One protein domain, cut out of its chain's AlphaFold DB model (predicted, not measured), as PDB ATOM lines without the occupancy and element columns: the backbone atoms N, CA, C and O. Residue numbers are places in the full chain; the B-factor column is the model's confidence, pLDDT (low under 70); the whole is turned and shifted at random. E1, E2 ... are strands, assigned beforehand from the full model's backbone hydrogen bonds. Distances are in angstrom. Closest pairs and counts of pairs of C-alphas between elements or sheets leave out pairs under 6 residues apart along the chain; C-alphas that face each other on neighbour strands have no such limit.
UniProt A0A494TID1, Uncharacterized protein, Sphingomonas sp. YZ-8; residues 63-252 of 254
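AT A GLANCE: This is residues 63 to 252 of the 254 residues of an uncharacterized protein of Sphingomonas sp. YZ-8 (UniProt A0A494TID1). Two small sandwiches of strands sit in a row along the longest axis: the sheet E8 E9 E10 E11 face to face with E12 E13 E14 E15, and, more loosely, the sheet E1 E2 E3 E4 partly face to face with E5 E6 E7. They join where the edge strand E8 packs on E5 and E6. The printed part has 190 residues with fifteen named strands, E1 to E15 in chain order, and no named helix; each sheet is antiparallel, in the order just written. The class is all strand, though named strands hold 89 of the 190 residues. The whole is compact, with a radius of gyration of the C-alphas of 16.5 A and spans of 49 by 36 by 28 A.

HOW THE PARTS SIT: Begin with E8, residues 153 to 160, E9, residues 163 to 171, E10, residues 174 to 182, and E11, residues 205 to 208. They form a strongly twisted meander, each strand the antiparallel neighbour of the one before; look for N 158 and O 165 at 2.9 A, N 166 and O 181 at 2.8 A, and N 180 and O 207 at 2.9 A. E8 bends by 65 degrees at residue 156, E9 by 83 degrees at 168 and E10 by 92 degrees at 178. A second meander has E12, residues 216 to 222, E13, residues 225 to 230, E14, residues 234 to 238, and E15, residues 248 to 251, with N 220 and O 227 at 2.8 A, N 226 and O 237 at 2.8 A, and N 236 and O 250 at 3.1 A. These two sheets are face to face, the parts that face each other 10.2 A centre to centre; the closest C-alphas of E9 and E12 are those of Asn 168 and Ile 216, 5.6 A. Next find the meander of E5, residues 114 to 119, E6, residues 122 to 127, and E7, residues 133 to 136, with N 117 and O 124 at 3.0 A and N 123 and O 135 at 3.0 A. The closest C-alphas of E5 and E8 are Thr 117 and Arg 158, 5.5 A. The last meander is E1, residues 63 to 68, E2, residues 77 to 82, E3, residues 88 to 92, and E4, residues 95 to 98, with N 66 and O 79 at 3.0 A, N 80 and O 89 at 2.8 A, and N 90 and O 97 at 2.8 A. It is face to face with the sheet E5 E6 E7, the parts that face each other 10.6 A centre to centre, in a stack of sheets, four sheets face to face in pairs; the closest C-alphas of E1 and E5 are those of Tyr 64 and Ile 114, 6.7 A.

IN THESE COORDINATES: Find C-alpha 163 at (28.620, -14.645, -1.044); E9 runs 19.6 A from there to C-alpha 171. E8 is 19.0 A long and E10 17.9 A. E1 begins at C-alpha 63, (53.488, -6.859, 6.060), and E15 ends at C-alpha 251, (24.736, -17.216, 19.890).

THE WHOLE: The C-alphas farthest apart are those of Leu 94 and Asp 211, 50.4 A. The printed part has no cut. The long links are E4 to E5, E7 to E8 and E10 to E11. Confidence is under 70 at residues 71 to 74, 107 to 110 and 241 to 252.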
ATOM      1  N   SER A  63      54.193  -6.588   4.794       88.69
ATOM      2  CA  SER A  63      53.488  -6.859   6.060       88.69
ATOM      3  C   SER A  63      52.513  -8.029   5.962       88.69
ATOM      4  O   SER A  63      52.186  -8.658   6.965       88.69
ATOM      5  N   TYR A  64      52.057  -8.331   4.747       91.81
ATOM      6  CA  TYR A  64      51.078  -9.371   4.492       91.81
ATOM      7  C   TYR A  64      51.379 -10.078   3.179       91.81
ATOM      8  O   TYR A  64      51.772  -9.433   2.206       91.81
ATOM      9  N   MET A  65      51.167 -11.392   3.150       92.25
ATOM     10  CA  MET A  65      51.374 -12.216   1.966       92.25
ATOM     11  C   MET A  65      50.271 -13.267   1.847       92.25
ATOM     12  O   MET A  65      49.872 -13.871   2.842       92.25
ATOM     13  N   PHE A  66      49.799 -13.502   0.627       92.94
ATOM     14  CA  PHE A  66      48.882 -14.592   0.295       92.94
ATOM     15  C   PHE A  66      49.136 -15.081  -1.134       92.94
ATOM     16  O   PHE A  66      49.752 -14.375  -1.930       92.94
ATOM     17  N   SER A  67      48.687 -16.287  -1.472       90.50
ATOM     18  CA  SER A  67      48.794 -16.820  -2.833       90.50
ATOM     19  C   SER A  67      47.487 -16.648  -3.602       90.50
ATOM     20  O   SER A  67      46.394 -16.724  -3.040       90.50
ATOM     21  N   ILE A  68      47.606 -16.425  -4.910       87.38
ATOM     22  CA  ILE A  68      46.497 -16.548  -5.856       87.38
ATOM     23  C   ILE A  68      46.776 -17.790  -6.713       87.38
ATOM     24  O   ILE A  68      47.836 -17.854  -7.348       87.38
ATOM     25  N   PRO A  69      45.867 -18.784  -6.725       82.31
ATOM     26  CA  PRO A  69      46.063 -19.995  -7.508       82.31
ATOM     27  C   PRO A  69      46.013 -19.695  -9.019       82.31
ATOM     28  O   PRO A  69      45.252 -18.822  -9.448       82.31
ATOM     29  N   PRO A  70      46.797 -20.411  -9.845       73.56
ATOM     30  CA  PRO A  70      46.735 -20.295 -11.295       73.56
ATOM     31  C   PRO A  70      45.437 -20.923 -11.818       73.56
ATOM     32  O   PRO A  70      44.953 -21.924 -11.296       73.56
ATOM     33  N   ILE A  71      44.870 -20.328 -12.865       62.31
ATOM     34  CA  ILE A  71      43.495 -20.629 -13.299       62.31
ATOM     35  C   ILE A  71      43.463 -21.622 -14.456       62.31
ATOM     36  O   ILE A  71      42.563 -22.451 -14.540       62.31
ATOM     37  N   VAL A  72      44.422 -21.515 -15.376       59.28
ATOM     38  CA  VAL A  72      44.416 -22.287 -16.628       59.28
ATOM     39  C   VAL A  72      45.764 -22.970 -16.835       59.28
ATOM     40  O   VAL A  72      45.823 -24.166 -17.093       59.28
ATOM     41  N   SER A  73      46.856 -22.225 -16.664       59.78
ATOM     42  CA  SER A  73      48.227 -22.731 -16.595       59.78
ATOM     43  C   SER A  73      49.137 -21.638 -16.027       59.78
ATOM     44  O   SER A  73      48.812 -20.453 -16.108       59.78
ATOM     45  N   GLY A  74      50.257 -22.024 -15.419       68.38
ATOM     46  CA  GLY A  74      51.242 -21.085 -14.879       68.38
ATOM     47  C   GLY A  74      51.660 -21.401 -13.450       68.38
ATOM     48  O   GLY A  74      51.119 -22.299 -12.807       68.38
ATOM     49  N   ALA A  75      52.660 -20.666 -12.972       72.19
ATOM     50  CA  ALA A  75      53.110 -20.767 -11.593       72.19
ATOM     51  C   ALA A  75      52.138 -20.041 -10.651       72.19
ATOM     52  O   ALA A  75      51.558 -19.010 -11.004       72.19
ATOM     53  N   GLU A  76      51.997 -20.569  -9.437       81.06
ATOM     54  CA  GLU A  76      51.345 -19.854  -8.343       81.06
ATOM     55  C   GLU A  76      52.002 -18.489  -8.144       81.06
ATOM     56  O   GLU A  76      53.226 -18.340  -8.220       81.06
ATOM     57  N   THR A  77      51.166 -17.480  -7.921       87.44
ATOM     58  CA  THR A  77      51.626 -16.109  -7.728       87.44
ATOM     59  C   THR A  77      51.429 -15.720  -6.276       87.44
ATOM     60  O   THR A  77      50.327 -15.839  -5.735       87.44
ATOM     61  N   PHE A  78      52.494 -15.233  -5.649       89.81
ATOM     62  CA  PHE A  78      52.437 -14.680  -4.303       89.81
ATOM     63  C   PHE A  78      52.162 -13.186  -4.388       89.81
ATOM     64  O   PHE A  78      52.884 -12.448  -5.054       89.81
ATOM     65  N   ILE A  79      51.123 -12.732  -3.705       92.62
ATOM     66  CA  ILE A  79      50.821 -11.318  -3.534       92.62
ATOM     67  C   ILE A  79      51.393 -10.868  -2.204       92.62
ATOM     68  O   ILE A  79      51.124 -11.475  -1.170       92.62
ATOM     69  N   ASN A  80      52.157  -9.785  -2.239       92.62
ATOM     70  CA  ASN A  80      52.793  -9.171  -1.090       92.62
ATOM     71  C   ASN A  80      52.293  -7.736  -0.953       92.62
ATOM     72  O   ASN A  80      52.289  -6.974  -1.918       92.62
ATOM     73  N   VAL A  81      51.870  -7.367   0.249       92.12
ATOM     74  CA  VAL A  81      51.253  -6.068   0.532       92.12
ATOM     75  C   VAL A  81      52.137  -5.282   1.491       92.12
ATOM     76  O   VAL A  81      52.577  -5.807   2.522       92.12
ATOM     77  N   SER A  82      52.387  -4.015   1.165       90.19
ATOM     78  CA  SER A  82      53.160  -3.119   2.021       90.19
ATOM     79  C   SER A  82      52.439  -2.822   3.344       90.19
ATOM     80  O   SER A  82      51.211  -2.834   3.421       90.19
ATOM     81  N   SER A  83      53.189  -2.486   4.394       86.88
ATOM     82  CA  SER A  83      52.657  -2.032   5.693       86.88
ATOM     83  C   SER A  83      51.803  -0.759   5.596       86.88
ATOM     84  O   SER A  83      50.926  -0.506   6.429       86.88
ATOM     85  N   THR A  84      52.017   0.041   4.551       87.00
ATOM     86  CA  THR A  84      51.236   1.242   4.227       87.00
ATOM     87  C   THR A  84      49.959   0.935   3.441       87.00
ATOM     88  O   THR A  84      49.101   1.803   3.305       87.00
ATOM     89  N   PHE A  85      49.795  -0.298   2.941       89.31
ATOM     90  CA  PHE A  85      48.724  -0.700   2.014       89.31
ATOM     91  C   PHE A  85      48.667   0.150   0.733       89.31
ATOM     92  O   PHE A  85      47.659   0.163   0.039       89.31
ATOM     93  N   GLY A  86      49.745   0.881   0.435       88.25
ATOM     94  CA  GLY A  86      49.875   1.723  -0.755       88.25
ATOM     95  C   GLY A  86      50.544   1.020  -1.927       88.25
ATOM     96  O   GLY A  86      50.392   1.467  -3.055       88.25
ATOM     97  N   VAL A  87      51.274  -0.070  -1.666       90.31
ATOM     98  CA  VAL A  87      51.985  -0.828  -2.696       90.31
ATOM     99  C   VAL A  87      51.677  -2.312  -2.534       90.31
ATOM    100  O   VAL A  87      51.829  -2.880  -1.447       90.31
ATOM    101  N   ILE A  88      51.249  -2.944  -3.620       92.38
ATOM    102  CA  ILE A  88      50.937  -4.366  -3.710       92.38
ATOM    103  C   ILE A  88      51.763  -4.943  -4.851       92.38
ATOM    104  O   ILE A  88      51.657  -4.493  -5.986       92.38
ATOM    105  N   LYS A  89      52.562  -5.964  -4.559       91.62
ATOM    106  CA  LYS A  89      53.459  -6.586  -5.532       91.62
ATOM    107  C   LYS A  89      53.118  -8.052  -5.720       91.62
ATOM    108  O   LYS A  89      52.934  -8.776  -4.739       91.62
ATOM    109  N   SER A  90      53.046  -8.498  -6.966       91.44
ATOM    110  CA  SER A  90      52.974  -9.912  -7.300       91.44
ATOM    111  C   SER A  90      54.372 -10.456  -7.571       91.44
ATOM    112  O   SER A  90      55.201  -9.799  -8.195       91.44
ATOM    113  N   VAL A  91      54.630 -11.669  -7.092       90.50
ATOM    114  CA  VAL A  91      55.866 -12.408  -7.340       90.50
ATOM    115  C   VAL A  91      55.504 -13.746  -7.965       90.50
ATOM    116  O   VAL A  91      54.800 -14.558  -7.358       90.50
ATOM    117  N   THR A  92      56.005 -13.978  -9.175       87.88
ATOM    118  CA  THR A  92      55.830 -15.230  -9.915       87.88
ATOM    119  C   THR A  92      57.213 -15.759 -10.280       87.88
ATOM    120  O   THR A  92      57.917 -15.191 -11.116       87.88
ATOM    121  N   GLY A  93      57.640 -16.840  -9.624       85.00
ATOM    122  CA  GLY A  93      59.013 -17.333  -9.740       85.00
ATOM    123  C   GLY A  93      60.022 -16.325  -9.179       85.00
ATOM    124  O   GLY A  93      60.088 -16.139  -7.968       85.00
ATOM    125  N   LEU A  94      60.803 -15.694 -10.061       84.12
ATOM    126  CA  LEU A  94      61.788 -14.654  -9.720       84.12
ATOM    127  C   LEU A  94      61.401 -13.262 -10.244       84.12
ATOM    128  O   LEU A  94      62.187 -12.327 -10.129       84.12
ATOM    129  N   THR A  95      60.219 -13.129 -10.845       87.12
ATOM    130  CA  THR A  95      59.749 -11.868 -11.422       87.12
ATOM    131  C   THR A  95      58.803 -11.177 -10.454       87.12
ATOM    132  O   THR A  95      57.837 -11.785  -9.991       87.12
ATOM    133  N   GLU A  96      59.065  -9.900 -10.196       89.25
ATOM    134  CA  GLU A  96      58.223  -9.008  -9.402       89.25
ATOM    135  C   GLU A  96      57.495  -8.023 -10.320       89.25
ATOM    136  O   GLU A  96      58.103  -7.441 -11.219       89.25
ATOM    137  N   VAL A  97      56.197  -7.829 -10.088       90.75
ATOM    138  CA  VAL A  97      55.371  -6.850 -10.805       90.75
ATOM    139  C   VAL A  97      54.558  -6.048  -9.793       90.75
ATOM    140  O   VAL A  97      53.977  -6.607  -8.861       90.75
ATOM    141  N   ASP A  98      54.505  -4.728  -9.972       91.25
ATOM    142  CA  ASP A  98      53.598  -3.874  -9.210       91.25
ATOM    143  C   ASP A  98      52.161  -4.066  -9.714       91.25
ATOM    144  O   ASP A  98      51.861  -3.864 -10.892       91.25
ATOM    145  N   VAL A  99      51.279  -4.487  -8.813       92.50
ATOM    146  CA  VAL A  99      49.859  -4.738  -9.079       92.50
ATOM    147  C   VAL A  99      48.959  -3.829  -8.238       92.50
ATOM    148  O   VAL A  99      47.779  -4.126  -8.060       92.50
ATOM    149  N   SER A 100      49.491  -2.730  -7.708       92.44
ATOM    150  CA  SER A 100      48.764  -1.773  -6.868       92.44
ATOM    151  C   SER A 100      47.536  -1.189  -7.568       92.44
ATOM    152  O   SER A 100      47.544  -0.930  -8.772       92.44
ATOM    153  N   ALA A 101      46.467  -0.953  -6.803       90.81
ATOM    154  CA  ALA A 101      45.295  -0.273  -7.341       90.81
ATOM    155  C   ALA A 101      45.583   1.227  -7.537       90.81
ATOM    156  O   ALA A 101      46.137   1.858  -6.643       90.81
ATOM    157  N   PRO A 102      45.150   1.862  -8.642       86.06
ATOM    158  CA  PRO A 102      45.346   3.305  -8.826       86.06
ATOM    159  C   PRO A 102      44.662   4.168  -7.751       86.06
ATOM    160  O   PRO A 102      45.010   5.328  -7.559       86.06
ATOM    161  N   SER A 103      43.657   3.611  -7.073       81.31
ATOM    162  CA  SER A 103      42.847   4.278  -6.054       81.31
ATOM    163  C   SER A 103      43.460   4.259  -4.652       81.31
ATOM    164  O   SER A 103      42.980   4.995  -3.786       81.31
ATOM    165  N   ILE A 104      44.480   3.431  -4.391       81.88
ATOM    166  CA  ILE A 104      45.123   3.396  -3.077       81.88
ATOM    167  C   ILE A 104      46.202   4.465  -2.985       81.88
ATOM    168  O   ILE A 104      47.169   4.492  -3.736       81.88
ATOM    169  N   THR A 105      46.045   5.340  -2.004       75.06
ATOM    170  CA  THR A 105      47.126   6.186  -1.508       75.06
ATOM    171  C   THR A 105      47.625   5.540  -0.229       75.06
ATOM    172  O   THR A 105      46.832   5.225   0.659       75.06
ATOM    173  N   GLY A 106      48.928   5.258  -0.161       70.75
ATOM    174  CA  GLY A 106      49.525   4.647   1.021       70.75
ATOM    175  C   GLY A 106      49.158   5.445   2.264       70.75
ATOM    176  O   GLY A 106      49.444   6.637   2.357       70.75
ATOM    177  N   VAL A 107      48.511   4.782   3.214       67.62
ATOM    178  CA  VAL A 107      48.281   5.353   4.536       67.62
ATOM    179  C   VAL A 107      49.566   5.102   5.318       67.62
ATOM    180  O   VAL A 107      50.203   4.068   5.115       67.62
ATOM    181  N   GLY A 108      50.003   6.043   6.161       64.69
ATOM    182  CA  GLY A 108      51.209   5.855   6.979       64.69
ATOM    183  C   GLY A 108      51.230   4.476   7.656       64.69
ATOM    184  O   GLY A 108      50.169   3.892   7.889       64.69
ATOM    185  N   ALA A 109      52.425   3.933   7.915       65.00
ATOM    186  CA  ALA A 109      52.572   2.590   8.474       65.00
ATOM    187  C   ALA A 109      51.647   2.418   9.688       65.00
ATOM    188  O   ALA A 109      51.763   3.124  10.687       65.00
ATOM    189  N   ASN A 110      50.685   1.509   9.551       68.44
ATOM    190  CA  ASN A 110      49.645   1.261  10.536       68.44
ATOM    191  C   ASN A 110      49.650  -0.238  10.868       68.44
ATOM    192  O   ASN A 110      49.922  -1.070  10.003       68.44
ATOM    193  N   ASN A 111      49.367  -0.583  12.120       73.44
ATOM    194  CA  ASN A 111      49.318  -1.958  12.602       73.44
ATOM    195  C   ASN A 111      47.948  -2.629  12.379       73.44
ATOM    196  O   ASN A 111      47.745  -3.763  12.807       73.44
ATOM    197  N   GLU A 112      47.000  -1.940  11.731       83.38
ATOM    198  CA  GLU A 112      45.702  -2.521  11.378       83.38
ATOM    199  C   GLU A 112      45.842  -3.730  10.448       83.38
ATOM    200  O   GLU A 112      46.590  -3.698   9.462       83.38
ATOM    201  N   ALA A 113      45.065  -4.770  10.753       87.06
ATOM    202  CA  ALA A 113      45.122  -6.053  10.071       87.06
ATOM    203  C   ALA A 113      44.706  -5.946   8.597       87.06
ATOM    204  O   ALA A 113      43.719  -5.296   8.241       87.06
ATOM    205  N   ILE A 114      45.451  -6.645   7.742       92.38
ATOM    206  CA  ILE A 114      45.105  -6.861   6.339       92.38
ATOM    207  C   ILE A 114      44.398  -8.208   6.232       92.38
ATOM    208  O   ILE A 114      44.814  -9.205   6.824       92.38
ATOM    209  N   THR A 115      43.310  -8.239   5.473       94.25
ATOM    210  CA  THR A 115      42.480  -9.432   5.303       94.25
ATOM    211  C   THR A 115      42.350  -9.770   3.828       94.25
ATOM    212  O   THR A 115      42.151  -8.877   3.010       94.25
ATOM    213  N   HIS A 116      42.461 -11.053   3.480       94.62
ATOM    214  CA  HIS A 116      42.180 -11.537   2.130       94.62
ATOM    215  C   HIS A 116      41.116 -12.632   2.151       94.62
ATOM    216  O   HIS A 116      40.911 -13.302   3.166       94.62
ATOM    217  N   THR A 117      40.457 -12.821   1.015       93.75
ATOM    218  CA  THR A 117      39.662 -14.015   0.729       93.75
ATOM    219  C   THR A 117      39.684 -14.292  -0.768       93.75
ATOM    220  O   THR A 117      39.919 -13.392  -1.574       93.75
ATOM    221  N   PHE A 118      39.430 -15.535  -1.153       91.81
ATOM    222  CA  PHE A 118      39.312 -15.937  -2.548       91.81
ATOM    223  C   PHE A 118      37.938 -16.564  -2.761       91.81
ATOM    224  O   PHE A 118      37.546 -17.453  -2.005       91.81
ATOM    225  N   LEU A 119      37.195 -16.083  -3.756       92.06
ATOM    226  CA  LEU A 119      35.877 -16.607  -4.110       92.06
ATOM    227  C   LEU A 119      35.697 -16.552  -5.618       92.06
ATOM    228  O   LEU A 119      35.969 -15.520  -6.225       92.06
ATOM    229  N   GLY A 120      35.217 -17.647  -6.211       87.94
ATOM    230  CA  GLY A 120      34.785 -17.652  -7.607       87.94
ATOM    231  C   GLY A 120      35.851 -17.145  -8.575       87.94
ATOM    232  O   GLY A 120      35.520 -16.436  -9.514       87.94
ATOM    233  N   ASN A 121      37.125 -17.468  -8.346       89.19
ATOM    234  CA  ASN A 121      38.241 -16.991  -9.164       89.19
ATOM    235  C   ASN A 121      38.510 -15.470  -9.119       89.19
ATOM    236  O   ASN A 121      39.031 -14.863 -10.060       89.19
ATOM    237  N   VAL A 122      38.152 -14.846  -8.002       91.75
ATOM    238  CA  VAL A 122      38.449 -13.450  -7.700       91.75
ATOM    239  C   VAL A 122      39.120 -13.387  -6.334       91.75
ATOM    240  O   VAL A 122      38.636 -13.957  -5.352       91.75
ATOM    241  N   ALA A 123      40.258 -12.699  -6.275       93.75
ATOM    242  CA  ALA A 123      40.934 -12.394  -5.025       93.75
ATOM    243  C   ALA A 123      40.392 -11.079  -4.467       93.75
ATOM    244  O   ALA A 123      40.346 -10.075  -5.176       93.75
ATOM    245  N   TYR A 124      40.021 -11.087  -3.194       94.94
ATOM    246  CA  TYR A 124      39.560  -9.927  -2.445       94.94
ATOM    247  C   TYR A 124      40.599  -9.590  -1.386       94.94
ATOM    248  O   TYR A 124      41.089 -10.477  -0.684       94.94
ATOM    249  N   LEU A 125      40.912  -8.310  -1.255       94.81
ATOM    250  CA  LEU A 125      41.875  -7.786  -0.300       94.81
ATOM    251  C   LEU A 125      41.259  -6.583   0.405       94.81
ATOM    252  O   LEU A 125      40.667  -5.722  -0.233       94.81
ATOM    253  N   ASN A 126      41.398  -6.503   1.719       94.31
ATOM    254  CA  ASN A 126      40.790  -5.440   2.496       94.31
ATOM    255  C   ASN A 126      41.688  -4.973   3.640       94.31
ATOM    256  O   ASN A 126      42.377  -5.769   4.284       94.31
ATOM    257  N   ARG A 127      41.587  -3.674   3.922       91.25
ATOM    258  CA  ARG A 127      42.120  -3.008   5.105       91.25
ATOM    259  C   ARG A 127      41.129  -1.937   5.543       91.25
ATOM    260  O   ARG A 127      40.619  -1.212   4.700       91.25
ATOM    261  N   VAL A 128      40.931  -1.782   6.852       90.12
ATOM    262  CA  VAL A 128      39.936  -0.860   7.442       90.12
ATOM    263  C   VAL A 128      40.040   0.597   6.953       90.12
ATOM    264  O   VAL A 128      39.045   1.311   6.912       90.12
ATOM    265  N   THR A 129      41.224   1.048   6.535       88.06
ATOM    266  CA  THR A 129      41.463   2.427   6.081       88.06
ATOM    267  C   THR A 129      40.978   2.706   4.653       88.06
ATOM    268  O   THR A 129      40.748   3.858   4.285       88.06
ATOM    269  N   SER A 130      40.817   1.676   3.824       88.75
ATOM    270  CA  SER A 130      40.548   1.786   2.383       88.75
ATOM    271  C   SER A 130      39.330   0.963   1.975       88.75
ATOM    272  O   SER A 130      38.946   0.024   2.664       88.75
ATOM    273  N   ALA A 131      38.710   1.303   0.844       91.88
ATOM    274  CA  ALA A 131      37.692   0.430   0.272       91.88
ATOM    275  C   ALA A 131      38.317  -0.938  -0.083       91.88
ATOM    276  O   ALA A 131      39.504  -0.980  -0.433       91.88
ATOM    277  N   PRO A 132      37.554  -2.044  -0.014       94.38
ATOM    278  CA  PRO A 132      38.042  -3.345  -0.443       94.38
ATOM    279  C   PRO A 132      38.543  -3.300  -1.887       94.38
ATOM    280  O   PRO A 132      37.978  -2.615  -2.741       94.38
ATOM    281  N   LEU A 133      39.595  -4.057  -2.157       94.69
ATOM    282  CA  LEU A 133      40.185  -4.234  -3.472       94.69
ATOM    283  C   LEU A 133      39.880  -5.631  -3.991       94.69
ATOM    284  O   LEU A 133      39.769  -6.592  -3.227       94.69
ATOM    285  N   VAL A 134      39.801  -5.749  -5.308       94.50
ATOM    286  CA  VAL A 134      39.637  -7.017  -6.004       94.50
ATOM    287  C   VAL A 134      40.636  -7.153  -7.130       94.50
ATOM    288  O   VAL A 134      41.061  -6.167  -7.727       94.50
ATOM    289  N   LYS A 135      40.985  -8.395  -7.434       92.44
ATOM    290  CA  LYS A 135      41.741  -8.754  -8.623       92.44
ATOM    291  C   LYS A 135      41.116  -9.988  -9.247       92.44
ATOM    292  O   LYS A 135      41.075 -11.055  -8.628       92.44
ATOM    293  N   ARG A 136      40.620  -9.836 -10.472       90.81
ATOM    294  CA  ARG A 136      40.158 -10.949 -11.299       90.81
ATOM    295  C   ARG A 136      41.335 -11.550 -12.061       90.81
ATOM    296  O   ARG A 136      42.417 -10.965 -12.159       90.81
ATOM    297  N   ALA A 137      41.078 -12.708 -12.650       82.50
ATOM    298  CA  ALA A 137      41.988 -13.424 -13.535       82.50
ATOM    299  C   ALA A 137      42.657 -12.547 -14.608       82.50
ATOM    300  O   ALA A 137      43.862 -12.644 -14.820       82.50
ATOM    301  N   GLY A 138      41.862 -11.712 -15.288       80.56
ATOM    302  CA  GLY A 138      42.303 -10.912 -16.434       80.56
ATOM    303  C   GLY A 138      42.823  -9.517 -16.088       80.56
ATOM    304  O   GLY A 138      43.329  -8.834 -16.974       80.56
ATOM    305  N   ASP A 139      42.706  -9.082 -14.833       88.00
ATOM    306  CA  ASP A 139      43.107  -7.729 -14.450       88.00
ATOM    307  C   ASP A 139      44.634  -7.659 -14.312       88.00
ATOM    308  O   ASP A 139      45.240  -8.529 -13.688       88.00
ATOM    309  N   ALA A 140      45.284  -6.621 -14.842       88.88
ATOM    310  CA  ALA A 140      46.727  -6.438 -14.649       88.88
ATOM    311  C   ALA A 140      47.058  -6.060 -13.193       88.88
ATOM    312  O   ALA A 140      47.983  -6.605 -12.595       88.88
ATOM    313  N   THR A 141      46.246  -5.185 -12.603       92.75
ATOM    314  CA  THR A 141      46.394  -4.648 -11.246       92.75
ATOM    315  C   THR A 141      45.150  -4.945 -10.404       92.75
ATOM    316  O   THR A 141      44.132  -5.411 -10.916       92.75
ATOM    317  N   PHE A 142      45.220  -4.701  -9.096       94.00
ATOM    318  CA  PHE A 142      44.024  -4.632  -8.261       94.00
ATOM    319  C   PHE A 142      43.174  -3.415  -8.651       94.00
ATOM    320  O   PHE A 142      43.685  -2.381  -9.075       94.00
ATOM    321  N   ILE A 143      41.867  -3.518  -8.452       93.88
ATOM    322  CA  ILE A 143      40.916  -2.414  -8.605       93.88
ATOM    323  C   ILE A 143      40.076  -2.289  -7.335       93.88
ATOM    324  O   ILE A 143      39.912  -3.261  -6.599       93.88
ATOM    325  N   THR A 144      39.521  -1.107  -7.066       94.06
ATOM    326  CA  THR A 144      38.506  -0.973  -6.011       94.06
ATOM    327  C   THR A 144      37.329  -1.890  -6.325       94.06
ATOM    328  O   THR A 144      36.886  -1.936  -7.472       94.06
ATOM    329  N   LEU A 145      36.824  -2.601  -5.313       93.88
ATOM    330  CA  LEU A 145      35.660  -3.474  -5.419       93.88
ATOM    331  C   LEU A 145      34.494  -2.723  -6.088       93.88
ATOM    332  O   LEU A 145      33.980  -1.759  -5.511       93.88
ATOM    333  N   PRO A 146      34.062  -3.141  -7.291       92.44
ATOM    334  CA  PRO A 146      32.914  -2.530  -7.945       92.44
ATOM    335  C   PRO A 146      31.643  -2.727  -7.118       92.44
ATOM    336  O   PRO A 146      31.522  -3.701  -6.376       92.44
ATOM    337  N   ASN A 147      30.688  -1.807  -7.262       91.88
ATOM    338  CA  ASN A 147      29.407  -1.809  -6.539       91.88
ATOM    339  C   ASN A 147      29.531  -1.672  -5.007       91.88
ATOM    340  O   ASN A 147      28.537  -1.809  -4.297       91.88
ATOM    341  N   TRP A 148      30.728  -1.380  -4.491       92.12
ATOM    342  CA  TRP A 148      30.941  -0.971  -3.108       92.12
ATOM    343  C   TRP A 148      30.868   0.554  -2.996       92.12
ATOM    344  O   TRP A 148      31.441   1.272  -3.820       92.12
ATOM    345  N   ALA A 149      30.175   1.068  -1.980       89.88
ATOM    346  CA  ALA A 149      30.038   2.508  -1.797       89.88
ATOM    347  C   ALA A 149      31.415   3.156  -1.502       89.88
ATOM    348  O   ALA A 149      32.126   2.691  -0.608       89.88
ATOM    349  N   PRO A 150      31.819   4.242  -2.197       84.31
ATOM    350  CA  PRO A 150      33.183   4.780  -2.103       84.31
ATOM    351  C   PRO A 150      33.617   5.238  -0.703       84.31
ATOM    352  O   PRO A 150      34.803   5.172  -0.366       84.31
ATOM    353  N   SER A 151      32.677   5.707   0.119       87.62
ATOM    354  CA  SER A 151      32.914   6.140   1.501       87.62
ATOM    355  C   SER A 151      32.902   4.999   2.512       87.62
ATOM    356  O   SER A 151      33.353   5.188   3.641       87.62
ATOM    357  N   ASP A 152      32.385   3.834   2.131       92.44
ATOM    358  CA  ASP A 152      32.175   2.748   3.073       92.44
ATOM    359  C   ASP A 152      33.468   1.959   3.252       92.44
ATOM    360  O   ASP A 152      34.272   1.782   2.328       92.44
ATOM    361  N   ARG A 153      33.695   1.493   4.474       93.00
ATOM    362  CA  ARG A 153      34.850   0.677   4.850       93.00
ATOM    363  C   ARG A 153      34.365  -0.562   5.571       93.00
ATOM    364  O   ARG A 153      33.256  -0.601   6.091       93.00
ATOM    365  N   THR A 154      35.200  -1.584   5.616       94.44
ATOM    366  CA  THR A 154      34.930  -2.783   6.407       94.44
ATOM    367  C   THR A 154      36.201  -3.212   7.104       94.44
ATOM    368  O   THR A 154      37.300  -3.086   6.559       94.44
ATOM    369  N   ARG A 155      36.072  -3.716   8.330       93.62
ATOM    370  CA  ARG A 155      37.215  -4.243   9.069       93.62
ATOM    371  C   ARG A 155      37.750  -5.516   8.427       93.62
ATOM    372  O   ARG A 155      38.960  -5.719   8.365       93.62
ATOM    373  N   THR A 156      36.869  -6.395   7.959       94.31
ATOM    374  CA  THR A 156      37.269  -7.710   7.453       94.31
ATOM    375  C   THR A 156      36.329  -8.210   6.371       94.31
ATOM    376  O   THR A 156      35.112  -8.105   6.498       94.31
ATOM    377  N   ILE A 157      36.920  -8.800   5.329       95.00
ATOM    378  CA  ILE A 157      36.199  -9.419   4.219       95.00
ATOM    379  C   ILE A 157      36.438 -10.934   4.191       95.00
ATOM    380  O   ILE A 157      37.573 -11.408   4.337       95.00
ATOM    381  N   ARG A 158      35.363 -11.709   4.031       95.19
ATOM    382  CA  ARG A 158      35.389 -13.181   4.024       95.19
ATOM    383  C   ARG A 158      34.431 -13.728   2.980       95.19
ATOM    384  O   ARG A 158      33.402 -13.129   2.717       95.19
ATOM    385  N   ALA A 159      34.760 -14.873   2.399       93.81
ATOM    386  CA  ALA A 159      33.842 -15.598   1.533       93.81
ATOM    387  C   ALA A 159      33.031 -16.615   2.343       93.81
ATOM    388  O   ALA A 159      33.567 -17.281   3.234       93.81
ATOM    389  N   PHE A 160      31.751 -16.756   2.009       93.69
ATOM    390  CA  PHE A 160      30.886 -17.803   2.535       93.69
ATOM    391  C   PHE A 160      29.924 -18.275   1.449       93.69
ATOM    392  O   PHE A 160      29.087 -17.506   0.982       93.69
ATOM    393  N   LYS A 161      30.039 -19.549   1.053       90.38
ATOM    394  CA  LYS A 161      29.354 -20.090  -0.134       90.38
ATOM    395  C   LYS A 161      29.637 -19.191  -1.348       90.38
ATOM    396  O   LYS A 161      30.802 -18.886  -1.581       90.38
ATOM    397  N   ASP A 162      28.606 -18.724  -2.047       91.38
ATOM    398  CA  ASP A 162      28.721 -17.834  -3.210       91.38
ATOM    399  C   ASP A 162      28.606 -16.340  -2.849       91.38
ATOM    400  O   ASP A 162      28.410 -15.493  -3.721       91.38
ATOM    401  N   PHE A 163      28.730 -16.006  -1.559       91.81
ATOM    402  CA  PHE A 163      28.620 -14.645  -1.044       91.81
ATOM    403  C   PHE A 163      29.953 -14.110  -0.540       91.81
ATOM    404  O   PHE A 163      30.769 -14.829   0.052       91.81
ATOM    405  N   VAL A 164      30.129 -12.801  -0.696       93.94
ATOM    406  CA  VAL A 164      31.179 -12.048  -0.019       93.94
ATOM    407  C   VAL A 164      30.560 -11.361   1.195       93.94
ATOM    408  O   VAL A 164      29.571 -10.640   1.087       93.94
ATOM    409  N   LEU A 165      31.149 -11.594   2.361       94.62
ATOM    410  CA  LEU A 165      30.750 -11.024   3.641       94.62
ATOM    411  C   LEU A 165      31.714  -9.904   4.033       94.62
ATOM    412  O   LEU A 165      32.932 -10.083   4.000       94.62
ATOM    413  N   ALA A 166      31.154  -8.778   4.456       94.94
ATOM    414  CA  ALA A 166      31.840  -7.651   5.061       94.94
ATOM    415  C   ALA A 166      31.419  -7.544   6.535       94.94
ATOM    416  O   ALA A 166      30.233  -7.462   6.859       94.94
ATOM    417  N   LEU A 167      32.401  -7.571   7.432       94.56
ATOM    418  CA  LEU A 167      32.207  -7.561   8.881       94.56
ATOM    419  C   LEU A 167      32.675  -6.233   9.469       94.56
ATOM    420  O   LEU A 167      33.702  -5.707   9.029       94.56
ATOM    421  N   ASN A 168      31.941  -5.725  10.468       93.88
ATOM    422  CA  ASN A 168      32.178  -4.419  11.089       93.88
ATOM    423  C   ASN A 168      32.331  -3.333  10.003       93.88
ATOM    424  O   ASN A 168      33.432  -2.953   9.585       93.88
ATOM    425  N   VAL A 169      31.184  -2.931   9.453       94.12
ATOM    426  CA  VAL A 169      31.104  -1.997   8.328       94.12
ATOM    427  C   VAL A 169      31.014  -0.571   8.859       94.12
ATOM    428  O   VAL A 169      30.189  -0.257   9.712       94.12
ATOM    429  N   THR A 170      31.841   0.317   8.322       94.44
ATOM    430  CA  THR A 170      31.708   1.765   8.498       94.44
ATOM    431  C   THR A 170      30.966   2.323   7.294       94.44
ATOM    432  O   THR A 170      31.487   2.249   6.182       94.44
ATOM    433  N   LYS A 171      29.765   2.872   7.498       91.62
ATOM    434  CA  LYS A 171      28.942   3.458   6.428       91.62
ATOM    435  C   LYS A 171      28.960   4.972   6.542       91.62
ATOM    436  O   LYS A 171      28.648   5.502   7.606       91.62
ATOM    437  N   ALA A 172      29.339   5.661   5.466       88.00
ATOM    438  CA  ALA A 172      29.412   7.126   5.419       88.00
ATOM    439  C   ALA A 172      30.109   7.772   6.649       88.00
ATOM    440  O   ALA A 172      29.680   8.808   7.150       88.00
ATOM    441  N   GLY A 173      31.178   7.141   7.153       86.19
ATOM    442  CA  GLY A 173      31.952   7.617   8.310       86.19
ATOM    443  C   GLY A 173      31.435   7.193   9.693       86.19
ATOM    444  O   GLY A 173      32.091   7.496  10.684       86.19
ATOM    445  N   VAL A 174      30.314   6.471   9.778       91.81
ATOM    446  CA  VAL A 174      29.783   5.915  11.035       91.81
ATOM    447  C   VAL A 174      30.122   4.426  11.123       91.81
ATOM    448  O   VAL A 174      29.717   3.649  10.257       91.81
ATOM    449  N   GLU A 175      30.878   4.026  12.149       91.81
ATOM    450  CA  GLU A 175      31.225   2.621  12.402       91.81
ATOM    451  C   GLU A 175      30.029   1.875  13.008       91.81
ATOM    452  O   GLU A 175      29.498   2.279  14.044       91.81
ATOM    453  N   TYR A 176      29.629   0.764  12.383       93.56
ATOM    454  CA  TYR A 176      28.647  -0.177  12.919       93.56
ATOM    455  C   TYR A 176      29.364  -1.470  13.347       93.56
ATOM    456  O   TYR A 176      29.466  -2.420  12.562       93.56
ATOM    457  N   PRO A 177      29.866  -1.533  14.596       92.12
ATOM    458  CA  PRO A 177      30.788  -2.579  15.041       92.12
ATOM    459  C   PRO A 177      30.190  -3.993  15.053       92.12
ATOM    460  O   PRO A 177      30.933  -4.965  14.912       92.12
ATOM    461  N   SER A 178      28.868  -4.112  15.190       92.50
ATOM    462  CA  SER A 178      28.117  -5.375  15.181       92.50
ATOM    463  C   SER A 178      27.375  -5.641  13.865       92.50
ATOM    464  O   SER A 178      26.549  -6.553  13.785       92.50
ATOM    465  N   MET A 179      27.640  -4.849  12.819       92.00
ATOM    466  CA  MET A 179      27.009  -5.037  11.517       92.00
ATOM    467  C   MET A 179      27.728  -6.108  10.700       92.00
ATOM    468  O   MET A 179      28.952  -6.088  10.524       92.00
ATOM    469  N   VAL A 180      26.923  -7.001  10.136       92.94
ATOM    470  CA  VAL A 180      27.303  -7.960   9.105       92.94
ATOM    471  C   VAL A 180      26.595  -7.551   7.825       92.94
ATOM    472  O   VAL A 180      25.377  -7.393   7.808       92.94
ATOM    473  N   LYS A 181      27.349  -7.387   6.744       92.69
ATOM    474  CA  LYS A 181      26.817  -7.081   5.417       92.69
ATOM    475  C   LYS A 181      27.251  -8.167   4.448       92.69
ATOM    476  O   LYS A 181      28.393  -8.616   4.501       92.69
ATOM    477  N   TRP A 182      26.368  -8.586   3.558       93.19
ATOM    478  CA  TRP A 182      26.675  -9.583   2.541       93.19
ATOM    479  C   TRP A 182      26.276  -9.092   1.159       93.19
ATOM    480  O   TRP A 182      25.323  -8.328   0.986       93.19
ATOM    481  N   SER A 183      27.063  -9.510   0.179       92.62
ATOM    482  CA  SER A 183      26.839  -9.192  -1.218       92.62
ATOM    483  C   SER A 183      25.691 -10.004  -1.811       92.62
ATOM    484  O   SER A 183      25.185 -10.938  -1.195       92.62
ATOM    485  N   ASP A 184      25.330  -9.696  -3.052       91.31
ATOM    486  CA  ASP A 184      24.586 -10.627  -3.896       91.31
ATOM    487  C   ASP A 184      25.440 -11.859  -4.271       91.31
ATOM    488  O   ASP A 184      26.659 -11.885  -4.042       91.31
ATOM    489  N   ILE A 185      24.801 -12.873  -4.854       88.81
ATOM    490  CA  ILE A 185      25.456 -14.087  -5.351       88.81
ATOM    491  C   ILE A 185      26.530 -13.715  -6.380       88.81
ATOM    492  O   ILE A 185      26.308 -12.932  -7.306       88.81
ATOM    493  N   THR A 186      27.715 -14.299  -6.222       89.44
ATOM    494  CA  THR A 186      28.872 -14.038  -7.079       89.44
ATOM    495  C   THR A 186      29.068 -15.168  -8.082       89.44
ATOM    496  O   THR A 186      29.300 -16.314  -7.707       89.44
ATOM    497  N   GLY A 187      29.007 -14.841  -9.374       88.81
ATOM    498  CA  GLY A 187      29.332 -15.779 -10.448       88.81
ATOM    499  C   GLY A 187      30.839 -16.007 -10.606       88.81
ATOM    500  O   GLY A 187      31.664 -15.198 -10.178       88.81
ATOM    501  N   TYR A 188      31.213 -17.092 -11.283       89.62
ATOM    502  CA  TYR A 188      32.615 -17.389 -11.581       89.62
ATOM    503  C   TYR A 188      33.285 -16.269 -12.398       89.62
ATOM    504  O   TYR A 188      32.728 -15.762 -13.372       89.62
ATOM    505  N   GLY A 189      34.494 -15.881 -11.995       88.56
ATOM    506  CA  GLY A 189      35.305 -14.829 -12.612       88.56
ATOM    507  C   GLY A 189      34.743 -13.413 -12.451       88.56
ATOM    508  O   GLY A 189      35.314 -12.470 -12.999       88.56
ATOM    509  N   SER A 190      33.640 -13.254 -11.718       90.75
ATOM    510  CA  SER A 190      32.903 -11.998 -11.587       90.75
ATOM    511  C   SER A 190      32.911 -11.513 -10.140       90.75
ATOM    512  O   SER A 190      33.134 -12.278  -9.209       90.75
ATOM    513  N   VAL A 191      32.702 -10.214  -9.948       92.44
ATOM    514  CA  VAL A 191      32.466  -9.626  -8.616       92.44
ATOM    515  C   VAL A 191      30.960  -9.609  -8.342       92.44
ATOM    516  O   VAL A 191      30.191  -9.679  -9.306       92.44
ATOM    517  N   PRO A 192      30.518  -9.474  -7.081       92.56
ATOM    518  CA  PRO A 192      29.099  -9.371  -6.776       92.56
ATOM    519  C   PRO A 192      28.408  -8.222  -7.523       92.56
ATOM    520  O   PRO A 192      28.955  -7.120  -7.654       92.56
ATOM    521  N   GLY A 193      27.178  -8.470  -7.980       90.25
ATOM    522  CA  GLY A 193      26.384  -7.489  -8.723       90.25
ATOM    523  C   GLY A 193      25.906  -6.309  -7.872       90.25
ATOM    524  O   GLY A 193      25.785  -5.200  -8.383       90.25
ATOM    525  N   SER A 194      25.665  -6.521  -6.575       91.25
ATOM    526  CA  SER A 194      25.202  -5.477  -5.659       91.25
ATOM    527  C   SER A 194      25.546  -5.781  -4.197       91.25
ATOM    528  O   SER A 194      25.786  -6.929  -3.816       91.25
ATOM    529  N   TRP A 195      25.543  -4.720  -3.394       91.31
ATOM    530  CA  TRP A 195      25.640  -4.708  -1.931       91.31
ATOM    531  C   TRP A 195      24.470  -3.944  -1.286       91.31
ATOM    532  O   TRP A 195      24.477  -3.684  -0.080       91.31
ATOM    533  N   ASP A 196      23.501  -3.511  -2.093       88.06
ATOM    534  CA  ASP A 196      22.379  -2.688  -1.657       88.06
ATOM    535  C   ASP A 196      21.268  -3.570  -1.059       88.06
ATOM    536  O   ASP A 196      20.684  -4.366  -1.797       88.06
ATOM    537  N   PRO A 197      20.958  -3.427   0.245       83.56
ATOM    538  CA  PRO A 197      19.915  -4.210   0.908       83.56
ATOM    539  C   PRO A 197      18.487  -3.794   0.515       83.56
ATOM    540  O   PRO A 197      17.533  -4.461   0.903       83.56
ATOM    541  N   THR A 198      18.304  -2.673  -0.193       86.00
ATOM    542  CA  THR A 198      16.973  -2.177  -0.595       86.00
ATOM    543  C   THR A 198      16.430  -2.871  -1.845       86.00
ATOM    544  O   THR A 198      15.230  -2.805  -2.125       86.00
ATOM    545  N   ILE A 199      17.295  -3.561  -2.591       81.69
ATOM    546  CA  ILE A 199      16.930  -4.273  -3.812       81.69
ATOM    547  C   ILE A 199      16.345  -5.636  -3.440       81.69
ATOM    548  O   ILE A 199      17.045  -6.531  -2.990       81.69
ATOM    549  N   THR A 200      15.052  -5.826  -3.689       79.00
ATOM    550  CA  THR A 200      14.331  -7.060  -3.326       79.00
ATOM    551  C   THR A 200      14.500  -8.207  -4.323       79.00
ATOM    552  O   THR A 200      14.048  -9.322  -4.066       79.00
ATOM    553  N   THR A 201      15.114  -7.949  -5.479       82.50
ATOM    554  CA  THR A 201      15.340  -8.944  -6.539       82.50
ATOM    555  C   THR A 201      16.678  -9.668  -6.419       82.50
ATOM    556  O   THR A 201      16.915 -10.615  -7.166       82.50
ATOM    557  N   ASN A 202      17.550  -9.228  -5.510       84.56
ATOM    558  CA  ASN A 202      18.860  -9.817  -5.273       84.56
ATOM    559  C   ASN A 202      18.934 -10.417  -3.858       84.56
ATOM    560  O   ASN A 202      17.976 -10.345  -3.092       84.56
ATOM    561  N   SER A 203      20.057 -11.054  -3.526       85.88
ATOM    562  CA  SER A 203      20.273 -11.649  -2.198       85.88
ATOM    563  C   SER A 203      21.136 -10.781  -1.275       85.88
ATOM    564  O   SER A 203      21.536 -11.249  -0.209       85.88
ATOM    565  N   ALA A 204      21.455  -9.544  -1.673       88.75
ATOM    566  CA  ALA A 204      22.282  -8.645  -0.879       88.75
ATOM    567  C   ALA A 204      21.530  -8.193   0.376       88.75
ATOM    568  O   ALA A 204      20.315  -8.011   0.373       88.75
ATOM    569  N   GLY A 205      22.256  -7.998   1.471       89.44
ATOM    570  CA  GLY A 205      21.617  -7.642   2.726       89.44
ATOM    571  C   GLY A 205      22.592  -7.179   3.787       89.44
ATOM    572  O   GLY A 205      23.814  -7.267   3.655       89.44
ATOM    573  N   GLU A 206      22.024  -6.645   4.855       90.81
ATOM    574  CA  GLU A 206      22.758  -6.274   6.052       90.81
ATOM    575  C   GLU A 206      21.928  -6.602   7.285       90.81
ATOM    576  O   GLU A 206      20.699  -6.547   7.260       90.81
ATOM    577  N   ASN A 207      22.612  -6.959   8.363       90.69
ATOM    578  CA  ASN A 207      22.005  -7.188   9.658       90.69
ATOM    579  C   ASN A 207      22.889  -6.579  10.746       90.69
ATOM    580  O   ASN A 207      24.111  -6.739  10.727       90.69
ATOM    581  N   ILE A 208      22.265  -5.888  11.695       90.38
ATOM    582  CA  ILE A 208      22.935  -5.362  12.881       90.38
ATOM    583  C   ILE A 208      22.590  -6.293  14.032       90.38
ATOM    584  O   ILE A 208      21.428  -6.409  14.414       90.38
ATOM    585  N   LEU A 209      23.602  -6.944  14.599       87.94
ATOM    586  CA  LEU A 209      23.415  -7.798  15.765       87.94
ATOM    587  C   LEU A 209      23.282  -6.898  17.003       87.94
ATOM    588  O   LEU A 209      24.283  -6.448  17.561       87.94
ATOM    589  N   SER A 210      22.044  -6.581  17.392       86.00
ATOM    590  CA  SER A 210      21.743  -5.668  18.510       86.00
ATOM    591  C   SER A 210      22.225  -6.187  19.862       86.00
ATOM    592  O   SER A 210      22.598  -5.399  20.725       86.00
ATOM    593  N   ASP A 211      22.238  -7.507  20.025       85.31
ATOM    594  CA  ASP A 211      22.536  -8.161  21.301       85.31
ATOM    595  C   ASP A 211      24.037  -8.421  21.488       85.31
ATOM    596  O   ASP A 211      24.470  -8.872  22.548       85.31
ATOM    597  N   MET A 212      24.838  -8.126  20.460       86.88
ATOM    598  CA  MET A 212      26.278  -8.337  20.464       86.88
ATOM    599  C   MET A 212      26.973  -7.312  21.376       86.88
ATOM    600  O   MET A 212      26.892  -6.099  21.171       86.88
ATOM    601  N   GLN A 213      27.704  -7.797  22.376       84.38
ATOM    602  CA  GLN A 213      28.456  -7.014  23.354       84.38
ATOM    603  C   GLN A 213      29.918  -6.831  22.918       84.38
ATOM    604  O   GLN A 213      30.868  -7.280  23.567       84.38
ATOM    605  N   GLY A 214      30.111  -6.124  21.805       87.88
ATOM    606  CA  GLY A 214      31.425  -5.692  21.329       87.88
ATOM    607  C   GLY A 214      31.563  -5.700  19.806       87.88
ATOM    608  O   GLY A 214      30.670  -6.158  19.099       87.88
ATOM    609  N   PRO A 215      32.692  -5.196  19.278       91.81
ATOM    610  CA  PRO A 215      32.930  -5.202  17.843       91.81
ATOM    611  C   PRO A 215      33.232  -6.604  17.319       91.81
ATOM    612  O   PRO A 215      33.921  -7.396  17.973       91.81
ATOM    613  N   ILE A 216      32.773  -6.865  16.096       93.38
ATOM    614  CA  ILE A 216      33.198  -8.018  15.307       93.38
ATOM    615  C   ILE A 216      34.672  -7.825  14.941       93.38
ATOM    616  O   ILE A 216      35.072  -6.771  14.436       93.38
ATOM    617  N   LEU A 217      35.484  -8.845  15.218       92.38
ATOM    618  CA  LEU A 217      36.917  -8.852  14.934       92.38
ATOM    619  C   LEU A 217      37.227  -9.547  13.610       92.38
ATOM    620  O   LEU A 217      37.999  -9.011  12.821       92.38
ATOM    621  N   ASP A 218      36.642 -10.724  13.387       93.62
ATOM    622  CA  ASP A 218      36.833 -11.547  12.191       93.62
ATOM    623  C   ASP A 218      35.694 -12.585  12.094       93.62
ATOM    624  O   ASP A 218      34.845 -12.677  12.976       93.62
ATOM    625  N   GLY A 219      35.672 -13.402  11.049       93.38
ATOM    626  CA  GLY A 219      34.829 -14.579  10.939       93.38
ATOM    627  C   GLY A 219      35.429 -15.618  10.000       93.38
ATOM    628  O   GLY A 219      36.328 -15.337   9.203       93.38
ATOM    629  N   ARG A 220      34.945 -16.856  10.092       93.25
ATOM    630  CA  ARG A 220      35.400 -17.946   9.227       93.25
ATOM    631  C   ARG A 220      34.268 -18.893   8.871       93.25
ATOM    632  O   ARG A 220      33.500 -19.323   9.729       93.25
ATOM    633  N   ALA A 221      34.226 -19.268   7.596       92.00
ATOM    634  CA  ALA A 221      33.365 -20.331   7.110       92.00
ATOM    635  C   ALA A 221      33.872 -21.691   7.611       92.00
ATOM    636  O   ALA A 221      35.027 -22.059   7.378       92.00
ATOM    637  N   LEU A 222      33.001 -22.437   8.282       89.25
ATOM    638  CA  LEU A 222      33.197 -23.835   8.637       89.25
ATOM    639  C   LEU A 222      32.043 -24.635   8.037       89.25
ATOM    640  O   LEU A 222      30.954 -24.731   8.607       89.25
ATOM    641  N   ARG A 223      32.319 -25.233   6.875       87.81
ATOM    642  CA  ARG A 223      31.362 -26.031   6.106       87.81
ATOM    643  C   ARG A 223      30.072 -25.239   5.847       87.81
ATOM    644  O   ARG A 223      30.100 -24.289   5.072       87.81
ATOM    645  N   ASP A 224      28.973 -25.607   6.498       88.19
ATOM    646  CA  ASP A 224      27.642 -25.061   6.229       88.19
ATOM    647  C   ASP A 224      27.308 -23.819   7.063       88.19
ATOM    648  O   ASP A 224      26.328 -23.137   6.761       88.19
ATOM    649  N   ASN A 225      28.137 -23.499   8.062       90.44
ATOM    650  CA  ASN A 225      27.964 -22.352   8.946       90.44
ATOM    651  C   ASN A 225      29.142 -21.384   8.826       90.44
ATOM    652  O   ASN A 225      30.287 -21.768   8.586       90.44
ATOM    653  N   PHE A 226      28.860 -20.110   9.045       92.56
ATOM    654  CA  PHE A 226      29.849 -19.058   9.164       92.56
ATOM    655  C   PHE A 226      29.922 -18.603  10.617       92.56
ATOM    656  O   PHE A 226      28.935 -18.137  11.178       92.56
ATOM    657  N   PHE A 227      31.087 -18.742  11.237       93.62
ATOM    658  CA  PHE A 227      31.297 -18.288  12.606       93.62
ATOM    659  C   PHE A 227      31.835 -16.866  12.602       93.62
ATOM    660  O   PHE A 227      32.840 -16.580  11.954       93.62
ATOM    661  N   ILE A 228      31.163 -15.988  13.330       94.00
ATOM    662  CA  ILE A 228      31.516 -14.589  13.529       94.00
ATOM    663  C   ILE A 228      32.176 -14.485  14.900       94.00
ATOM    664  O   ILE A 228      31.567 -14.819  15.915       94.00
ATOM    665  N   TYR A 229      33.419 -14.020  14.927       94.38
ATOM    666  CA  TYR A 229      34.197 -13.821  16.140       94.38
ATOM    667  C   TYR A 229      34.067 -12.369  16.598       94.38
ATOM    668  O   TYR A 229      34.616 -11.446  15.991       94.38
ATOM    669  N   GLY A 230      33.323 -12.170  17.679       91.81
ATOM    670  CA  GLY A 230      33.312 -10.929  18.437       91.81
ATOM    671  C   GLY A 230      34.490 -10.838  19.395       91.81
ATOM    672  O   GLY A 230      35.272 -11.774  19.555       91.81
ATOM    673  N   ARG A 231      34.599  -9.702  20.087       90.25
ATOM    674  CA  ARG A 231      35.617  -9.517  21.130       90.25
ATOM    675  C   ARG A 231      35.503 -10.536  22.270       90.25
ATOM    676  O   ARG A 231      36.524 -11.041  22.718       90.25
ATOM    677  N   ASN A 232      34.281 -10.816  22.725       89.19
ATOM    678  CA  ASN A 232      34.016 -11.654  23.902       89.19
ATOM    679  C   ASN A 232      33.080 -12.842  23.613       89.19
ATOM    680  O   ASN A 232      32.715 -13.573  24.532       89.19
ATOM    681  N   GLU A 233      32.662 -13.028  22.362       90.62
ATOM    682  CA  GLU A 233      31.577 -13.940  21.993       90.62
ATOM    683  C   GLU A 233      31.725 -14.458  20.561       90.62
ATOM    684  O   GLU A 233      32.459 -13.886  19.751       90.62
ATOM    685  N   VAL A 234      31.008 -15.538  20.246       91.44
ATOM    686  CA  VAL A 234      30.988 -16.151  18.915       91.44
ATOM    687  C   VAL A 234      29.547 -16.386  18.484       91.44
ATOM    688  O   VAL A 234      28.755 -16.977  19.218       91.44
ATOM    689  N   TRP A 235      29.223 -15.952  17.271       91.31
ATOM    690  CA  TRP A 235      27.901 -16.106  16.672       91.31
ATOM    691  C   TRP A 235      27.988 -17.011  15.452       91.31
ATOM    692  O   TRP A 235      28.956 -16.950  14.699       91.31
ATOM    693  N   ALA A 236      26.986 -17.860  15.244       90.00
ATOM    694  CA  ALA A 236      26.912 -18.715  14.065       90.00
ATOM    695  C   ALA A 236      25.849 -18.183  13.108       90.00
ATOM    696  O   ALA A 236      24.685 -18.064  13.479       90.00
ATOM    697  N   MET A 237      26.256 -17.897  11.879       88.19
ATOM    698  CA  MET A 237      25.416 -17.494  10.761       88.19
ATOM    699  C   MET A 237      25.247 -18.684   9.817       88.19
ATOM    700  O   MET A 237      26.229 -19.312   9.421       88.19
ATOM    701  N   SER A 238      24.009 -19.003   9.446       87.44
ATOM    702  CA  SER A 238      23.707 -20.075   8.493       87.44
ATOM    703  C   SER A 238      22.953 -19.535   7.281       87.44
ATOM    704  O   SER A 238      22.295 -18.494   7.351       87.44
ATOM    705  N   TYR A 239      23.074 -20.235   6.154       82.88
ATOM    706  CA  TYR A 239      22.304 -19.931   4.952       82.88
ATOM    707  C   TYR A 239      21.002 -20.723   4.958       82.88
ATOM    708  O   TYR A 239      21.042 -21.953   4.927       82.88
ATOM    709  N   ILE A 240      19.871 -20.018   4.977       75.94
ATOM    710  CA  ILE A 240      18.543 -20.617   5.197       75.94
ATOM    711  C   ILE A 240      17.777 -20.843   3.879       75.94
ATOM    712  O   ILE A 240      16.817 -21.603   3.850       75.94
ATOM    713  N   GLY A 241      18.244 -20.285   2.757       61.19
ATOM    714  CA  GLY A 241      17.541 -20.354   1.470       61.19
ATOM    715  C   GLY A 241      16.286 -19.466   1.445       61.19
ATOM    716  O   GLY A 241      15.481 -19.473   2.369       61.19
ATOM    717  N   GLY A 242      16.130 -18.654   0.393       60.34
ATOM    718  CA  GLY A 242      15.055 -17.656   0.261       60.34
ATOM    719  C   GLY A 242      15.574 -16.231   0.026       60.34
ATOM    720  O   GLY A 242      16.782 -15.995   0.056       60.34
ATOM    721  N   THR A 243      14.667 -15.274  -0.201       49.59
ATOM    722  CA  THR A 243      14.959 -13.851  -0.510       49.59
ATOM    723  C   THR A 243      15.589 -13.065   0.648       49.59
ATOM    724  O   THR A 243      16.006 -11.927   0.473       49.59
ATOM    725  N   SER A 244      15.705 -13.665   1.833       46.88
ATOM    726  CA  SER A 244      16.422 -13.118   2.993       46.88
ATOM    727  C   SER A 244      17.373 -14.186   3.528       46.88
ATOM    728  O   SER A 244      17.160 -14.781   4.579       46.88
ATOM    729  N   SER A 245      18.380 -14.520   2.727       48.62
ATOM    730  CA  SER A 245      19.031 -15.835   2.742       48.62
ATOM    731  C   SER A 245      19.961 -16.107   3.935       48.62
ATOM    732  O   SER A 245      20.506 -17.207   4.038       48.62
ATOM    733  N   LEU A 246      20.164 -15.128   4.821       51.91
ATOM    734  CA  LEU A 246      21.247 -15.090   5.805       51.91
ATOM    735  C   LEU A 246      20.814 -14.383   7.113       51.91
ATOM    736  O   LEU A 246      21.364 -13.351   7.484       51.91
ATOM    737  N   THR A 247      19.790 -14.894   7.807       51.66
ATOM    738  CA  THR A 247      19.167 -14.182   8.951       51.66
ATOM    739  C   THR A 247      19.311 -14.852  10.317       51.66
ATOM    740  O   THR A 247      19.138 -14.174  11.326       51.66
ATOM    741  N   SER A 248      19.668 -16.137  10.415       45.91
ATOM    742  CA  SER A 248      19.823 -16.778  11.727       45.91
ATOM    743  C   SER A 248      21.255 -16.604  12.230       45.91
ATOM    744  O   SER A 248      22.140 -17.379  11.858       45.91
ATOM    745  N   ALA A 249      21.480 -15.594  13.064       44.16
ATOM    746  CA  ALA A 249      22.643 -15.536  13.935       44.16
ATOM    747  C   ALA A 249      22.215 -16.082  15.307       44.16
ATOM    748  O   ALA A 249      21.527 -15.389  16.046       44.16
ATOM    749  N   ASN A 250      22.565 -17.329  15.633       42.31
ATOM    750  CA  ASN A 250      22.350 -17.870  16.980       42.31
ATOM    751  C   ASN A 250      23.666 -17.778  17.758       42.31
ATOM    752  O   ASN A 250      24.709 -18.235  17.277       42.31
ATOM    753  N   ALA A 251      23.623 -17.187  18.953       37.34
ATOM    754  CA  ALA A 251      24.736 -17.216  19.890       37.34
ATOM    755  C   ALA A 251      24.957 -18.664  20.351       37.34
ATOM    756  O   ALA A 251      24.047 -19.298  20.891       37.34
ATOM    757  N   LEU A 252      26.160 -19.200  20.144       37.41
ATOM    758  CA  LEU A 252      26.556 -20.435  20.813       37.41
ATOM    759  C   LEU A 252      26.887 -20.069  22.261       37.41
ATOM    760  O   LEU A 252      27.984 -19.599  22.557       37.41
TER     761      LEU A 252